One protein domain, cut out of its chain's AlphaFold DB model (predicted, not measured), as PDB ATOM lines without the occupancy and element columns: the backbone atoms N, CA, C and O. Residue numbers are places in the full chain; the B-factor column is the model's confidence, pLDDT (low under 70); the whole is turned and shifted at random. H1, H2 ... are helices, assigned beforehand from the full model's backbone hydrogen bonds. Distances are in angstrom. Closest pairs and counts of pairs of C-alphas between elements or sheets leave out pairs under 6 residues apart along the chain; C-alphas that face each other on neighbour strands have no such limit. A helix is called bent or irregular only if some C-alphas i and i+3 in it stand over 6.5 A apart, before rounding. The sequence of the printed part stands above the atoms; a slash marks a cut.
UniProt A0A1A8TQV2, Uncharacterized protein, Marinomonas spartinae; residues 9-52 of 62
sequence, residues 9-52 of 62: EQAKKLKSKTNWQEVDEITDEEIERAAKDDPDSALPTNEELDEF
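AT A GLANCE: This is residues 9 to 52 of the 62 residues of an uncharacterized protein of Marinomonas spartinae (UniProt A0A1A8TQV2). What shape does this printed part make? It is an open, winding string of four short helices, with the longest, H3, in the inner part of the string next to H2, while H1 and H4 stand toward the two ends of the long axis. No helix packs on another, and there is no core. What is it built of, and how large is it? The printed part has 44 residues with four named helices in the order H1, H2, H3, H4 and no named strand, and its class is all helix. It is extended, with a radius of gyration of the C-alphas of 15.3 A, and elongated, with spans of 45 by 23 by 21 A.

IN THESE COORDINATES: Where is the longest helix? H3 holds the 10 residues 28 to 37, from C-alpha 28 at (19.737, 6.137, -37.065) to C-alpha 37 at (17.899, 12.527, -24.399), 14.3 A from first to last C-alpha. Which helices come before it? H2 holds residues 20 to 25 and is 8.7 A from first to last C-alpha. H1 holds residues 9 to 14 and is 9.0 A long by the same measure, beginning with C-alpha 9 at (10.626, 40.178, -40.655). Which comes after it? H4 holds residues 46 to 51 and is 8.9 A long, ending with C-alpha 51 at (0.049, -1.855, -32.540).

HOW THE PARTS SIT: Does H3 touch any other helix? H3 touches no helix: it is apart from H2, from H4 and from H1. How do the other helices stand to one another? H1 is apart from H2 and H4, and H2 is apart from H4. Which stretches stand free? Residues 24 to 30, of which 28 to 30 belong to H3, and residues 36 to 42 stand free. Residues 9 to 22, of which 9 to 14 belong to H1 and 20 to 22 to H2, and residues 44 to 52, of which 46 to 51 belong to H4, stand free too. How well formed are the helices' backbones? In H1, H2 and H3 every O i to N i+4 pair is within hydrogen-bond range; in H4 it is 1 of 2, and no helix is bent or irregular.

THE WHOLE: How far does the printed part reach? The two C-alphas farthest apart, those of Glu 9 and Glu 47, are 45.6 A apart, and the first and last printed C-alphas, of Glu 9 and Phe 52, are 41.1 A apart. Is any link long or cut? The links H2 to H3 and H1 to H2 are tight, H3 to H4 is short with 8 residues between them, and the printed part has no cut. Where is confidence low? No printed residue is under 70, and the mean pLDDT of the printed part is 89.8.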
ATOM      1  N   GLU A   9       9.536  40.132 -39.675       87.88
ATOM      2  CA  GLU A   9      10.626  40.178 -40.655       87.88
ATOM      3  C   GLU A   9      11.855  39.383 -40.204       87.88
ATOM      4  O   GLU A   9      12.480  38.695 -41.010       87.88
ATOM      5  N   GLN A  10      12.185  39.432 -38.910       86.75
ATOM      6  CA  GLN A  10      13.258  38.623 -38.334       86.75
ATOM      7  C   GLN A  10      12.912  37.132 -38.386       86.75
ATOM      8  O   GLN A  10      13.750  36.335 -38.797       86.75
ATOM      9  N   ALA A  11      11.670  36.759 -38.064       86.19
ATOM     10  CA  ALA A  11      11.205  35.375 -38.154       86.19
ATOM     11  C   ALA A  11      11.282  34.829 -39.591       86.19
ATOM     12  O   ALA A  11      11.757  33.716 -39.804       86.19
ATOM     13  N   LYS A  12      10.909  35.636 -40.597       84.50
ATOM     14  CA  LYS A  12      11.048  35.256 -42.015       84.50
ATOM     15  C   LYS A  12      12.496  34.948 -42.396       84.50
ATOM     16  O   LYS A  12      12.728  33.989 -43.119       84.50
ATOM     17  N   LYS A  13      13.462  35.720 -41.886       85.56
ATOM     18  CA  LYS A  13      14.897  35.488 -42.132       85.56
ATOM     19  C   LYS A  13      15.433  34.228 -41.454       85.56
ATOM     20  O   LYS A  13      16.503  33.772 -41.831       85.56
ATOM     21  N   LEU A  14      14.743  33.697 -40.444       83.19
ATOM     22  CA  LEU A  14      15.104  32.445 -39.770       83.19
ATOM     23  C   LEU A  14      14.542  31.208 -40.479       83.19
ATOM     24  O   LEU A  14      14.977  30.095 -40.194       83.19
ATOM     25  N   LYS A  15      13.601  31.391 -41.408       81.94
ATOM     26  CA  LYS A  15      13.027  30.297 -42.187       81.94
ATOM     27  C   LYS A  15      14.099  29.672 -43.089       81.94
ATOM     28  O   LYS A  15      14.915  30.388 -43.661       81.94
ATOM     29  N   SER A  16      14.057  28.348 -43.235       83.12
ATOM     30  CA  SER A  16      14.885  27.594 -44.192       83.12
ATOM     31  C   SER A  16      16.399  27.660 -43.947       83.12
ATOM     32  O   SER A  16      17.175  27.505 -44.881       83.12
ATOM     33  N   LYS A  17      16.828  27.863 -42.696       87.00
ATOM     34  CA  LYS A  17      18.243  27.779 -42.294       87.00
ATOM     35  C   LYS A  17      18.730  26.358 -41.985       87.00
ATOM     36  O   LYS A  17      19.859  26.203 -41.535       87.00
ATOM     37  N   THR A  18      17.883  25.350 -42.172       88.88
ATOM     38  CA  THR A  18      18.237  23.946 -41.940       88.88
ATOM     39  C   THR A  18      19.358  23.528 -42.887       88.88
ATOM     40  O   THR A  18      19.234  23.717 -44.099       88.88
ATOM     41  N   ASN A  19      20.432  22.960 -42.340       91.38
ATOM     42  CA  ASN A  19      21.474  22.332 -43.137       91.38
ATOM     43  C   ASN A  19      21.027  20.911 -43.510       91.38
ATOM     44  O   ASN A  19      21.085  20.006 -42.689       91.38
ATOM     45  N   TRP A  20      20.541  20.729 -44.737       92.38
ATOM     46  CA  TRP A  20      20.050  19.427 -45.202       92.38
ATOM     47  C   TRP A  20      21.156  18.391 -45.380       92.38
ATOM     48  O   TRP A  20      20.892  17.214 -45.191       92.38
ATOM     49  N   GLN A  21      22.387  18.822 -45.670       93.94
ATOM     50  CA  GLN A  21      23.514  17.899 -45.770       93.94
ATOM     51  C   GLN A  21      23.800  17.240 -44.415       93.94
ATOM     52  O   GLN A  21      23.978  16.033 -44.354       93.94
ATOM     53  N   GLU A  22      23.782  18.021 -43.330       92.19
ATOM     54  CA  GLU A  22      23.913  17.465 -41.978       92.19
ATOM     55  C   GLU A  22      22.779  16.482 -41.677       92.19
ATOM     56  O   GLU A  22      23.036  15.417 -41.139       92.19
ATOM     57  N   VAL A  23      21.538  16.805 -42.056       91.38
ATOM     58  CA  VAL A  23      20.388  15.910 -41.844       91.38
ATOM     59  C   VAL A  23      20.564  14.574 -42.569       91.38
ATOM     60  O   VAL A  23      20.258  13.539 -41.988       91.38
ATOM     61  N   ASP A  24      21.067  14.596 -43.803       94.19
ATOM     62  CA  ASP A  24      21.289  13.388 -44.605       94.19
ATOM     63  C   ASP A  24      22.454  12.523 -44.082       94.19
ATOM     64  O   ASP A  24      22.493  11.322 -44.339       94.19
ATOM     65  N   GLU A  25      23.412  13.122 -43.367       96.31
ATOM     66  CA  GLU A  25      24.583  12.434 -42.806       96.31
ATOM     67  C   GLU A  25      24.325  11.830 -41.412       96.31
ATOM     68  O   GLU A  25      25.104  10.983 -40.968       96.31
ATOM     69  N   ILE A  26      23.250  12.234 -40.723       95.06
ATOM     70  CA  ILE A  26      22.901  11.718 -39.393       95.06
ATOM     71  C   ILE A  26      22.512  10.236 -39.479       95.06
ATOM     72  O   ILE A  26      21.674   9.828 -40.282       95.06
ATOM     73  N   THR A  27      23.082   9.434 -38.581       96.06
ATOM     74  CA  THR A  27      22.785   8.001 -38.476       96.06
ATOM     75  C   THR A  27      21.548   7.714 -37.624       96.06
ATOM     76  O   THR A  27      21.220   8.461 -36.702       96.06
ATOM     77  N   ASP A  28      20.896   6.574 -37.861       93.62
ATOM     78  CA  ASP A  28      19.737   6.137 -37.065       93.62
ATOM     79  C   ASP A  28      20.064   6.034 -35.561       93.62
ATOM     80  O   ASP A  28      19.269   6.445 -34.716       93.62
ATOM     81  N   GLU A  29      21.268   5.567 -35.208       93.25
ATOM     82  CA  GLU A  29      21.723   5.484 -33.812       93.25
ATOM     83  C   GLU A  29      21.826   6.863 -33.142       93.25
ATOM     84  O   GLU A  29      21.549   7.015 -31.946       93.25
ATOM     85  N   GLU A  30      22.242   7.879 -33.897       93.25
ATOM     86  CA  GLU A  30      22.301   9.261 -33.427       93.25
ATOM     87  C   GLU A  30      20.901   9.860 -33.280       93.25
ATOM     88  O   GLU A  30      20.650  10.550 -32.289       93.25
ATOM     89  N   ILE A  31      19.973   9.542 -34.192       91.75
ATOM     90  CA  ILE A  31      18.562   9.950 -34.099       91.75
ATOM     91  C   ILE A  31      17.930   9.369 -32.839       91.75
ATOM     92  O   ILE A  31      17.330  10.104 -32.052       91.75
ATOM     93  N   GLU A  32      18.094   8.067 -32.607       90.81
ATOM     94  CA  GLU A  32      17.558   7.414 -31.416       90.81
ATOM     95  C   GLU A  32      18.117   8.014 -30.130       90.81
ATOM     96  O   GLU A  32      17.380   8.200 -29.163       90.81
ATOM     97  N   ARG A  33      19.420   8.309 -30.096       92.31
ATOM     98  CA  ARG A  33      20.057   8.912 -28.924       92.31
ATOM     99  C   ARG A  33      19.520  10.313 -28.662       92.31
ATOM    100  O   ARG A  33      19.106  10.592 -27.543       92.31
ATOM    101  N   ALA A  34      19.461  11.151 -29.696       91.19
ATOM    102  CA  ALA A  34      18.914  12.498 -29.588       91.19
ATOM    103  C   ALA A  34      17.458  12.477 -29.102       91.19
ATOM    104  O   ALA A  34      17.079  13.277 -28.251       91.19
ATOM    105  N   ALA A  35      16.658  11.525 -29.588       91.12
ATOM    106  CA  ALA A  35      15.276  11.363 -29.165       91.12
ATOM    107  C   ALA A  35      15.129  10.783 -27.745       91.12
ATOM    108  O   ALA A  35      14.122  11.058 -27.104       91.12
ATOM    109  N   LYS A  36      16.086   9.987 -27.242       90.19
ATOM    110  CA  LYS A  36      16.089   9.475 -25.852       90.19
ATOM    111  C   LYS A  36      16.500  10.547 -24.844       90.19
ATOM    112  O   LYS A  36      16.021  10.530 -23.712       90.19
ATOM    113  N   ASP A  37      17.384  11.452 -25.250       92.19
ATOM    114  CA  ASP A  37      17.899  12.527 -24.399       92.19
ATOM    115  C   ASP A  37      16.917  13.710 -24.268       92.19
ATOM    116  O   ASP A  37      17.040  14.516 -23.342       92.19
ATOM    117  N   ASP A  38      15.942  13.832 -25.176       90.12
ATOM    118  CA  ASP A  38      14.925  14.887 -25.147       90.12
ATOM    119  C   ASP A  38      13.825  14.587 -24.102       90.12
ATOM    120  O   ASP A  38      13.093  13.605 -24.245       90.12
ATOM    121  N   PRO A  39      13.658  15.425 -23.057       88.00
ATOM    122  CA  PRO A  39      12.660  15.203 -22.008       88.00
ATOM    123  C   PRO A  39      11.208  15.283 -22.497       88.00
ATOM    124  O   PRO A  39      10.325  14.762 -21.815       88.00
ATOM    125  N   ASP A  40      10.952  15.932 -23.637       90.62
ATOM    126  CA  ASP A  40       9.612  16.045 -24.225       90.62
ATOM    127  C   ASP A  40       9.336  14.944 -25.268       90.62
ATOM    128  O   ASP A  40       8.248  14.880 -25.850       90.62
ATOM    129  N   SER A  41      10.303  14.058 -25.506       88.69
ATOM    130  CA  SER A  41      10.178  12.977 -26.474       88.69
ATOM    131  C   SER A  41       9.464  11.767 -25.870       88.69
ATOM    132  O   SER A  41       9.910  11.156 -24.899       88.69
ATOM    133  N   ALA A  42       8.340  11.394 -26.479       85.75
ATOM    134  CA  ALA A  42       7.618  10.162 -26.179       85.75
ATOM    135  C   ALA A  42       8.020   9.086 -27.194       85.75
ATOM    136  O   ALA A  42       7.327   8.863 -28.189       85.75
ATOM    137  N   LEU A  43       9.174   8.456 -26.967       85.88
ATOM    138  CA  LEU A  43       9.616   7.341 -27.798       85.88
ATOM    139  C   LEU A  43       8.730   6.114 -27.551       85.88
ATOM    140  O   LEU A  43       8.662   5.654 -26.408       85.88
ATOM    141  N   PRO A  44       8.071   5.571 -28.590       87.62
ATOM    142  CA  PRO A  44       7.243   4.390 -28.437       87.62
ATOM    143  C   PRO A  44       8.110   3.169 -28.133       87.62
ATOM    144  O   PRO A  44       9.229   3.018 -28.631       87.62
ATOM    145  N   THR A  45       7.568   2.275 -27.322       88.38
ATOM    146  CA  THR A  45       8.134   0.948 -27.089       88.38
ATOM    147  C   THR A  45       7.899   0.032 -28.291       88.38
ATOM    148  O   THR A  45       7.042   0.289 -29.134       88.38
ATOM    149  N   ASN A  46       8.633  -1.083 -28.361       88.75
ATOM    150  CA  ASN A  46       8.423  -2.085 -29.412       88.75
ATOM    151  C   ASN A  46       6.990  -2.645 -29.399       88.75
ATOM    152  O   ASN A  46       6.410  -2.853 -30.457       88.75
ATOM    153  N   GLU A  47       6.409  -2.836 -28.209       90.19
ATOM    154  CA  GLU A  47       5.029  -3.313 -28.053       90.19
ATOM    155  C   GLU A  47       4.029  -2.307 -28.639       90.19
ATOM    156  O   GLU A  47       3.136  -2.689 -29.388       90.19
ATOM    157  N   GLU A  48       4.221  -1.012 -28.371       89.38
ATOM    158  CA  GLU A  48       3.386   0.054 -28.937       89.38
ATOM    159  C   GLU A  48       3.576   0.191 -30.451       89.38
ATOM    160  O   GLU A  48       2.610   0.457 -31.163       89.38
ATOM    161  N   LEU A  49       4.798  -0.005 -30.961       88.94
ATOM    162  CA  LEU A  49       5.092   0.014 -32.397       88.94
ATOM    163  C   LEU A  49       4.349  -1.095 -33.152       88.94
ATOM    164  O   LEU A  49       3.823  -0.837 -34.236       88.94
ATOM    165  N   ASP A  50       4.243  -2.290 -32.571       89.62
ATOM    166  CA  ASP A  50       3.518  -3.422 -33.162       89.62
ATOM    167  C   ASP A  50       2.002  -3.166 -33.277       89.62
ATOM    168  O   ASP A  50       1.319  -3.747 -34.128       89.62
ATOM    169  N   GLU A  51       1.454  -2.261 -32.460       92.00
ATOM    170  CA  GLU A  51       0.049  -1.855 -32.540       92.00
ATOM    171  C   GLU A  51      -0.242  -0.907 -33.718       92.00
ATOM    172  O   GLU A  51      -1.404  -0.788 -34.143       92.00
ATOM    173  N   PHE A  52       0.780  -0.255 -34.293       89.50
ATOM    174  CA  PHE A  52       0.594   0.646 -35.431       89.50
ATOM    175  C   PHE A  52       0.186  -0.137 -36.679       89.50
ATOM    176  O   PHE A  52       0.923  -0.945 -37.238       89.50
TER     177      PHE A  52